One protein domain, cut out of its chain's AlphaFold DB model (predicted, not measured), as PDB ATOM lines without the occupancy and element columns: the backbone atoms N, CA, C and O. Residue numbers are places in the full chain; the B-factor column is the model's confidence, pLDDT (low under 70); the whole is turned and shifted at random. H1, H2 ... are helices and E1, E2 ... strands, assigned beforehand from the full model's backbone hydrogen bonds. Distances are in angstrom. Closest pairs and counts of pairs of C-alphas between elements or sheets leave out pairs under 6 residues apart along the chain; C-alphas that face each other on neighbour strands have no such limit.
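AT A GLANCE: This is residues 4 to 69 of the 83 residues of an uncharacterized protein of Lactiplantibacillus xiangfangensis (UniProt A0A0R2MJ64). A two-stranded hairpin, E1 and E2, runs from a group of three helices toward one end of the long axis, where its turn lies, while H1 lies at the other end. The last residues of H1 meet the first residues of H2 and of H3 at two corners, and H3 comes near E1 with its residues 57 to 61. The printed part has 66 residues, with three named helices and two named strands in the order H1, E1, E2, H2, H3; the sheet is antiparallel, in the order E1 - E2. The class is mixed, helices and strands. The whole is compact, with a radius of gyration of the C-alphas of 11.7 A, yet elongated in outline, spanning 35 by 21 by 18 A.

IN THESE COORDINATES: E1 is residues 14 to 17, 9.7 A from first to last C-alpha, and begins with C-alpha 14 at (86.245, -24.099, 246.882). E2 is residues 25 to 29, 13.0 A long. H2, the longest helix by residues, is residues 32 to 42 and 15.5 A long. H1 is residues 4 to 10, 9.8 A long, and begins with C-alpha 4 at (102.881, -27.153, 239.595). H3 is residues 53 to 61, 12.4 A long, and ends with C-alpha 61 at (83.951, -28.210, 239.921).

HOW THE PARTS SIT: E1 and E2 are a hairpin of antiparallel neighbours, with 135 degrees between their directions. N 15 and O 27 are within hydrogen-bond range at 2.8 A, as are N 27 and O 15 at 2.9 A. The closest C-alphas of E1 and H3 are those of Ile 15 and Asn 61, 5.7 A apart. H3 and E2 are apart. H1 touches H3 at a steep tilt of 60 degrees, the same way; their closest C-alphas are those of Ser 9 and Asp 53, 5.8 A apart. H1 touches H2, about perpendicular at 89 degrees, with the C-alphas of Leu 10 and Gly 32 closest at 4.8 A. H2 and H3 are only just apart, their closest C-alphas at 8.5 A, and H2 is apart from E1. In H1 and H3 every O i to N i+4 pair is within hydrogen-bond range; in H2 5 of 7 are.

THE WHOLE: The two C-alphas farthest apart are those of Asp 4 and Asn 21, at 35.7 A. The printed part has no cut. No link is long: H1 to E1 and E2 to H2 are tight, and E1 to E2 and H2 to H3 are short. The mean pLDDT of the printed part is 80.3, and residues 18 to 25 and 63 to 69 are under 70.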
ATOM      1  N   ASP A   4     102.701 -27.764 238.273       92.69
ATOM      2  CA  ASP A   4     102.881 -27.153 239.595       92.69
ATOM      3  C   ASP A   4     101.984 -25.925 239.786       92.69
ATOM      4  O   ASP A   4     101.420 -25.737 240.861       92.69
ATOM      5  N   GLU A   5     101.791 -25.119 238.736       92.69
ATOM      6  CA  GLU A   5     100.826 -24.013 238.752       92.69
ATOM      7  C   GLU A   5      99.397 -24.524 238.935       92.69
ATOM      8  O   GLU A   5      98.671 -23.990 239.764       92.69
ATOM      9  N   VAL A   6      99.009 -25.597 238.235       92.50
ATOM     10  CA  VAL A   6      97.667 -26.181 238.386       92.50
ATOM     11  C   VAL A   6      97.441 -26.693 239.806       92.50
ATOM     12  O   VAL A   6      96.428 -26.369 240.414       92.50
ATOM     13  N   ILE A   7      98.389 -27.462 240.349       93.62
ATOM     14  CA  ILE A   7      98.322 -27.980 241.724       93.62
ATOM     15  C   ILE A   7      98.216 -26.835 242.729       93.62
ATOM     16  O   ILE A   7      97.400 -26.895 243.644       93.62
ATOM     17  N   LYS A   8      99.011 -25.779 242.540       93.25
ATOM     18  CA  LYS A   8      98.980 -24.608 243.410       93.25
ATOM     19  C   LYS A   8      97.632 -23.895 243.361       93.25
ATOM     20  O   LYS A   8      97.140 -23.516 244.414       93.25
ATOM     21  N   SER A   9      97.048 -23.716 242.178       91.62
ATOM     22  CA  SER A   9      95.740 -23.065 242.045       91.62
ATOM     23  C   SER A   9      94.598 -23.949 242.546       91.62
ATOM     24  O   SER A   9      93.566 -23.425 242.945       91.62
ATOM     25  N   LEU A  10      94.765 -25.277 242.548       90.56
ATOM     26  CA  LEU A  10      93.808 -26.202 243.158       90.56
ATOM     27  C   LEU A  10      93.795 -26.096 244.684       90.56
ATOM     28  O   LEU A  10      92.730 -26.232 245.273       90.56
ATOM     29  N   SER A  11      94.935 -25.848 245.326       89.75
ATOM     30  CA  SER A  11      94.962 -25.573 246.765       89.75
ATOM     31  C   SER A  11      94.145 -24.318 247.086       89.75
ATOM     32  O   SER A  11      94.243 -23.314 246.387       89.75
ATOM     33  N   ASP A  12      93.323 -24.394 248.129       85.56
ATOM     34  CA  ASP A  12      92.366 -23.360 248.546       85.56
ATOM     35  C   ASP A  12      91.231 -23.090 247.537       85.56
ATOM     36  O   ASP A  12      90.493 -22.113 247.672       85.56
ATOM     37  N   THR A  13      91.038 -23.959 246.535       86.50
ATOM     38  CA  THR A  13      89.877 -23.862 245.641       86.50
ATOM     39  C   THR A  13      88.621 -24.405 246.338       86.50
ATOM     40  O   THR A  13      88.618 -25.572 246.756       86.50
ATOM     41  N   PRO A  14      87.534 -23.612 246.419       84.44
ATOM     42  CA  PRO A  14      86.245 -24.099 246.882       84.44
ATOM     43  C   PRO A  14      85.618 -25.022 245.835       84.44
ATOM     44  O   PRO A  14      85.684 -24.778 244.621       84.44
ATOM     45  N   ILE A  15      84.993 -26.091 246.313       82.12
ATOM     46  CA  ILE A  15      84.277 -27.057 245.497       82.12
ATOM     47  C   ILE A  15      82.879 -27.326 246.048       82.12
ATOM     48  O   ILE A  15      82.674 -27.455 247.256       82.12
ATOM     49  N   GLY A  16      81.917 -27.456 245.141       74.69
ATOM     50  CA  GLY A  16      80.591 -27.946 245.484       74.69
ATOM     51  C   GLY A  16      80.613 -29.460 245.679       74.69
ATOM     52  O   GLY A  16      80.981 -30.202 244.769       74.69
ATOM     53  N   LEU A  17      80.194 -29.926 246.853       72.12
ATOM     54  CA  LEU A  17      79.831 -31.318 247.105       72.12
ATOM     55  C   LEU A  17      78.301 -31.380 247.031       72.12
ATOM     56  O   LEU A  17      77.613 -31.285 248.046       72.12
ATOM     57  N   ASP A  18      77.762 -31.412 245.813       62.38
ATOM     58  CA  ASP A  18      76.314 -31.378 245.604       62.38
ATOM     59  C   ASP A  18      75.677 -32.673 246.142       62.38
ATOM     60  O   ASP A  18      75.999 -33.782 245.706       62.38
ATOM     61  N   VAL A  19      74.803 -32.526 247.137       53.47
ATOM     62  CA  VAL A  19      73.891 -33.564 247.620       53.47
ATOM     63  C   VAL A  19      72.515 -33.064 247.214       53.47
ATOM     64  O   VAL A  19      72.178 -31.934 247.536       53.47
ATOM     65  N   GLU A  20      71.738 -33.887 246.512       51.19
ATOM     66  CA  GLU A  20      70.533 -33.528 245.738       51.19
ATOM     67  C   GLU A  20      69.404 -32.737 246.452       51.19
ATOM     68  O   GLU A  20      68.344 -32.553 245.860       51.19
ATOM     69  N   ASN A  21      69.560 -32.259 247.690       44.72
ATOM     70  CA  ASN A  21      68.577 -31.442 248.396       44.72
ATOM     71  C   ASN A  21      69.222 -30.296 249.201       44.72
ATOM     72  O   ASN A  21      69.933 -30.536 250.172       44.72
ATOM     73  N   GLU A  22      68.892 -29.059 248.816       46.09
ATOM     74  CA  GLU A  22      68.860 -27.824 249.632       46.09
ATOM     75  C   GLU A  22      70.006 -27.556 250.627       46.09
ATOM     76  O   GLU A  22      69.798 -27.053 251.730       46.09
ATOM     77  N   GLY A  23      71.243 -27.785 250.198       49.94
ATOM     78  CA  GLY A  23      72.419 -27.238 250.863       49.94
ATOM     79  C   GLY A  23      73.663 -27.597 250.078       49.94
ATOM     80  O   GLY A  23      74.082 -28.752 250.097       49.94
ATOM     81  N   THR A  24      74.251 -26.630 249.370       57.25
ATOM     82  CA  THR A  24      75.572 -26.809 248.763       57.25
ATOM     83  C   THR A  24      76.531 -27.127 249.899       57.25
ATOM     84  O   THR A  24      76.856 -26.246 250.689       57.25
ATOM     85  N   ARG A  25      76.948 -28.386 250.044       59.75
ATOM     86  CA  ARG A  25      77.997 -28.698 251.005       59.75
ATOM     87  C   ARG A  25      79.290 -28.222 250.364       59.75
ATOM     88  O   ARG A  25      79.785 -28.828 249.420       59.75
ATOM     89  N   GLU A  26      79.778 -27.077 250.806       72.69
ATOM     90  CA  GLU A  26      81.020 -26.521 250.295       72.69
ATOM     91  C   GLU A  26      82.192 -27.273 250.944       72.69
ATOM     92  O   GLU A  26      82.211 -27.588 252.138       72.69
ATOM     93  N   GLY A  27      83.132 -27.702 250.113       80.75
ATOM     94  CA  GLY A  27      84.405 -28.250 250.546       80.75
ATOM     95  C   GLY A  27      85.523 -27.380 250.006       80.75
ATOM     96  O   GLY A  27      85.385 -26.763 248.957       80.75
ATOM     97  N   THR A  28      86.657 -27.359 250.687       87.25
ATOM     98  CA  THR A  28      87.856 -26.694 250.174       87.25
ATOM     99  C   THR A  28      88.912 -27.741 249.872       87.25
ATOM    100  O   THR A  28      89.195 -28.607 250.703       87.25
ATOM    101  N   ILE A  29      89.510 -27.681 248.683       90.38
ATOM    102  CA  ILE A  29      90.674 -28.505 248.359       90.38
ATOM    103  C   ILE A  29      91.857 -27.984 249.183       90.38
ATOM    104  O   ILE A  29      92.354 -26.888 248.950       90.38
ATOM    105  N   VAL A  30      92.315 -28.770 250.154       91.81
ATOM    106  CA  VAL A  30      93.465 -28.436 251.014       91.81
ATOM    107  C   VAL A  30      94.752 -29.130 250.564       91.81
ATOM    108  O   VAL A  30      95.843 -28.728 250.957       91.81
ATOM    109  N   ASP A  31      94.632 -30.159 249.723       92.88
ATOM    110  CA  ASP A  31      95.753 -30.874 249.116       92.88
ATOM    111  C   ASP A  31      95.541 -30.971 247.598       92.88
ATOM    112  O   ASP A  31      94.959 -31.926 247.070       92.88
ATOM    113  N   GLY A  32      96.006 -29.934 246.892       91.62
ATOM    114  CA  GLY A  32      95.889 -29.828 245.441       91.62
ATOM    115  C   GLY A  32      96.631 -30.931 244.681       91.62
ATOM    116  O   GLY A  32      96.189 -31.319 243.601       91.62
ATOM    117  N   GLU A  33      97.718 -31.490 245.230       94.12
ATOM    118  CA  GLU A  33      98.456 -32.579 244.580       94.12
ATOM    119  C   GLU A  33      97.650 -33.876 244.635       94.12
ATOM    120  O   GLU A  33      97.499 -34.567 243.622       94.12
ATOM    121  N   LYS A  34      97.095 -34.199 245.805       93.12
ATOM    122  CA  LYS A  34      96.240 -35.372 245.978       93.12
ATOM    123  C   LYS A  34      94.987 -35.274 245.121       93.12
ATOM    124  O   LYS A  34      94.663 -36.241 244.428       93.12
ATOM    125  N   PHE A  35      94.341 -34.108 245.103       91.12
ATOM    126  CA  PHE A  35      93.184 -33.862 244.252       91.12
ATOM    127  C   PHE A  35      93.534 -34.019 242.769       91.12
ATOM    128  O   PHE A  35      92.862 -34.757 242.048       91.12
ATOM    129  N   TYR A  36      94.623 -33.392 242.314       91.50
ATOM    130  CA  TYR A  36      95.096 -33.490 240.934       91.50
ATOM    131  C   TYR A  36      95.383 -34.941 240.531       91.50
ATOM    132  O   TYR A  36      94.892 -35.408 239.506       91.50
ATOM    133  N   ASN A  37      96.122 -35.685 241.358       91.38
ATOM    134  CA  ASN A  37      96.457 -37.082 241.089       91.38
ATOM    135  C   ASN A  37      95.215 -37.980 241.062       91.38
ATOM    136  O   ASN A  37      95.123 -38.855 240.203       91.38
ATOM    137  N   LYS A  38      94.247 -37.765 241.964       88.44
ATOM    138  CA  LYS A  38      92.961 -38.473 241.915       88.44
ATOM    139  C   LYS A  38      92.223 -38.139 240.625       88.44
ATOM    140  O   LYS A  38      91.825 -39.066 239.931       88.44
ATOM    141  N   MET A  39      92.109 -36.861 240.266       87.38
ATOM    142  CA  MET A  39      91.424 -36.432 239.047       87.38
ATOM    143  C   MET A  39      92.046 -37.049 237.794       87.38
ATOM    144  O   MET A  39      91.306 -37.531 236.947       87.38
ATOM    145  N   LEU A  40      93.377 -37.146 237.712       87.38
ATOM    146  CA  LEU A  40      94.055 -37.802 236.589       87.38
ATOM    147  C   LEU A  40      93.650 -39.273 236.389       87.38
ATOM    148  O   LEU A  40      93.725 -39.771 235.269       87.38
ATOM    149  N   LEU A  41      93.227 -39.976 237.448       86.44
ATOM    150  CA  LEU A  41      92.738 -41.356 237.341       86.44
ATOM    151  C   LEU A  41      91.342 -41.438 236.706       86.44
ATOM    152  O   LEU A  41      91.004 -42.475 236.137       86.44
ATOM    153  N   PHE A  42      90.535 -40.381 236.819       82.44
ATOM    154  CA  PHE A  42      89.168 -40.327 236.289       82.44
ATOM    155  C   PHE A  42      89.093 -39.600 234.943       82.44
ATOM    156  O   PHE A  42      88.398 -40.052 234.037       82.44
ATOM    157  N   ASP A  43      89.804 -38.482 234.820       86.88
ATOM    158  CA  ASP A  43      89.877 -37.633 233.639       86.88
ATOM    159  C   ASP A  43      91.301 -37.047 233.513       86.88
ATOM    160  O   ASP A  43      91.604 -35.993 234.091       86.88
ATOM    161  N   PRO A  44      92.204 -37.726 232.778       88.75
ATOM    162  CA  PRO A  44      93.598 -37.306 232.634       88.75
ATOM    163  C   PRO A  44      93.757 -35.966 231.903       88.75
ATOM    164  O   PRO A  44      94.777 -35.297 232.068       88.75
ATOM    165  N   ASP A  45      92.749 -35.548 231.133       89.94
ATOM    166  CA  ASP A  45      92.779 -34.326 230.333       89.94
ATOM    167  C   ASP A  45      92.054 -33.152 231.005       89.94
ATOM    168  O   ASP A  45      92.012 -32.048 230.459       89.94
ATOM    169  N   ARG A  46      91.526 -33.339 232.225       89.06
ATOM    170  CA  ARG A  46      90.675 -32.349 232.904       89.06
ATOM    171  C   ARG A  46      91.281 -30.946 232.968       89.06
ATOM    172  O   ARG A  46      90.563 -29.964 232.797       89.06
ATOM    173  N   PHE A  47      92.590 -30.857 233.201       90.75
ATOM    174  CA  PHE A  47      93.306 -29.589 233.384       90.75
ATOM    175  C   PHE A  47      94.236 -29.217 232.223       90.75
ATOM    176  O   PHE A  47      94.881 -28.169 232.270       90.75
ATOM    177  N   THR A  48      94.336 -30.042 231.176       88.94
ATOM    178  CA  THR A  48      95.328 -29.842 230.097       88.94
ATOM    179  C   THR A  48      95.058 -28.578 229.284       88.94
ATOM    180  O   THR A  48      95.986 -27.951 228.770       88.94
ATOM    181  N   HIS A  49      93.795 -28.157 229.215       89.00
ATOM    182  CA  HIS A  49      93.371 -26.958 228.498       89.00
ATOM    183  C   HIS A  49      93.344 -25.687 229.358       89.00
ATOM    184  O   HIS A  49      93.171 -24.606 228.794       89.00
ATOM    185  N   CYS A  50      93.535 -25.791 230.678       91.25
ATOM    186  CA  CYS A  50      93.444 -24.651 231.583       91.25
ATOM    187  C   CYS A  50      94.615 -23.673 231.379       91.25
ATOM    188  O   CYS A  50      95.802 -24.036 231.400       91.25
ATOM    189  N   LYS A  51      94.278 -22.393 231.220       91.44
ATOM    190  CA  LYS A  51      95.222 -21.286 230.997       91.44
ATOM    191  C   LYS A  51      95.311 -20.299 232.157       91.44
ATOM    192  O   LYS A  51      96.261 -19.526 232.187       91.44
ATOM    193  N   ASN A  52      94.349 -20.321 233.073       91.50
ATOM    194  CA  ASN A  52      94.289 -19.456 234.251       91.50
ATOM    195  C   ASN A  52      93.569 -20.150 235.421       91.50
ATOM    196  O   ASN A  52      92.888 -21.157 235.223       91.50
ATOM    197  N   ASP A  53      93.695 -19.574 236.617       89.56
ATOM    198  CA  ASP A  53      93.124 -20.106 237.862       89.56
ATOM    199  C   ASP A  53      91.604 -20.279 237.786       89.56
ATOM    200  O   ASP A  53      91.070 -21.295 238.213       89.56
ATOM    201  N   ASN A  54      90.902 -19.338 237.148       89.38
ATOM    202  CA  ASN A  54      89.452 -19.411 236.998       89.38
ATOM    203  C   ASN A  54      89.017 -20.634 236.168       89.38
ATOM    204  O   ASN A  54      88.064 -21.327 236.519       89.38
ATOM    205  N   GLU A  55      89.731 -20.944 235.084       91.00
ATOM    206  CA  GLU A  55      89.493 -22.161 234.301       91.00
ATOM    207  C   GLU A  55      89.789 -23.437 235.102       91.00
ATOM    208  O   GLU A  55      89.105 -24.437 234.892       91.00
ATOM    209  N   ILE A  56      90.764 -23.413 236.020       90.00
ATOM    210  CA  ILE A  56      91.041 -24.539 236.928       90.00
ATOM    211  C   ILE A  56      89.883 -24.726 237.899       90.00
ATOM    212  O   ILE A  56      89.389 -25.841 238.016       90.00
ATOM    213  N   THR A  57      89.419 -23.662 238.559       87.00
ATOM    214  CA  THR A  57      88.297 -23.729 239.505       87.00
ATOM    215  C   THR A  57      87.041 -24.284 238.837       87.00
ATOM    216  O   THR A  57      86.388 -25.179 239.378       87.00
ATOM    217  N   VAL A  58      86.735 -23.816 237.622       87.12
ATOM    218  CA  VAL A  58      85.611 -24.335 236.833       87.12
ATOM    219  C   VAL A  58      85.830 -25.804 236.471       87.12
ATOM    220  O   VAL A  58      84.912 -26.602 236.629       87.12
ATOM    221  N   ALA A  59      87.022 -26.191 236.007       88.88
ATOM    222  CA  ALA A  59      87.325 -27.578 235.649       88.88
ATOM    223  C   ALA A  59      87.291 -28.529 236.858       88.88
ATOM    224  O   ALA A  59      86.810 -29.653 236.724       88.88
ATOM    225  N   ALA A  60      87.752 -28.073 238.024       86.19
ATOM    226  CA  ALA A  60      87.706 -28.812 239.278       86.19
ATOM    227  C   ALA A  60      86.259 -29.078 239.703       86.19
ATOM    228  O   ALA A  60      85.940 -30.204 240.051       86.19
ATOM    229  N   ASN A  61      85.374 -28.085 239.586       80.62
ATOM    230  CA  ASN A  61      83.951 -28.210 239.921       80.62
ATOM    231  C   ASN A  61      83.113 -28.918 238.841       80.62
ATOM    232  O   ASN A  61      81.997 -29.371 239.096       80.62
ATOM    233  N   LYS A  62      83.614 -29.016 237.606       78.75
ATOM    234  CA  LYS A  62      82.848 -29.556 236.483       78.75
ATOM    235  C   LYS A  62      82.621 -31.055 236.648       78.75
ATOM    236  O   LYS A  62      83.553 -31.849 236.540       78.75
ATOM    237  N   GLY A  63      81.360 -31.454 236.798       64.75
ATOM    238  CA  GLY A  63      80.955 -32.860 236.732       64.75
ATOM    239  C   GLY A  63      81.483 -33.732 237.870       64.75
ATOM    240  O   GLY A  63      81.470 -34.953 237.731       64.75
ATOM    241  N   LEU A  64      81.920 -33.136 238.985       66.94
ATOM    242  CA  LEU A  64      81.965 -33.823 240.276       66.94
ATOM    243  C   LEU A  64      80.523 -33.957 240.795       66.94
ATOM    244  O   LEU A  64      80.157 -33.393 241.816       66.94
ATOM    245  N   ASP A  65      79.679 -34.678 240.052       54.66
ATOM    246  CA  ASP A  65      78.367 -35.121 240.528       54.66
ATOM    247  C   ASP A  65      78.609 -36.339 241.423       54.66
ATOM    248  O   ASP A  65      78.505 -37.499 241.019       54.66
ATOM    249  N   VAL A  66      79.118 -36.069 242.620       52.94
ATOM    250  CA  VAL A  66      79.566 -37.090 243.565       52.94
ATOM    251  C   VAL A  66      78.484 -37.410 244.567       52.94
ATOM    252  O   VAL A  66      78.670 -37.324 245.780       52.94
ATOM    253  N   LYS A  67      77.359 -37.866 244.020       49.12
ATOM    254  CA  LYS A  67      76.285 -38.493 244.779       49.12
ATOM    255  C   LYS A  67      76.870 -39.627 245.627       49.12
ATOM    256  O   LYS A  67      77.380 -40.629 245.118       49.12
ATOM    257  N   ASP A  68      76.851 -39.414 246.937       47.53
ATOM    258  CA  ASP A  68      77.019 -40.412 247.998       47.53
ATOM    259  C   ASP A  68      78.382 -41.116 248.181       47.53
ATOM    260  O   ASP A  68      78.481 -41.980 249.055       47.53
ATOM    261  N   LYS A  69      79.450 -40.818 247.417       52.25
ATOM    262  CA  LYS A  69      80.666 -41.680 247.442       52.25
ATOM    263  C   LYS A  69      82.036 -41.017 247.500       52.25
ATOM    264  O   LYS A  69      83.038 -41.735 247.535       52.25
TER     265      LYS A  69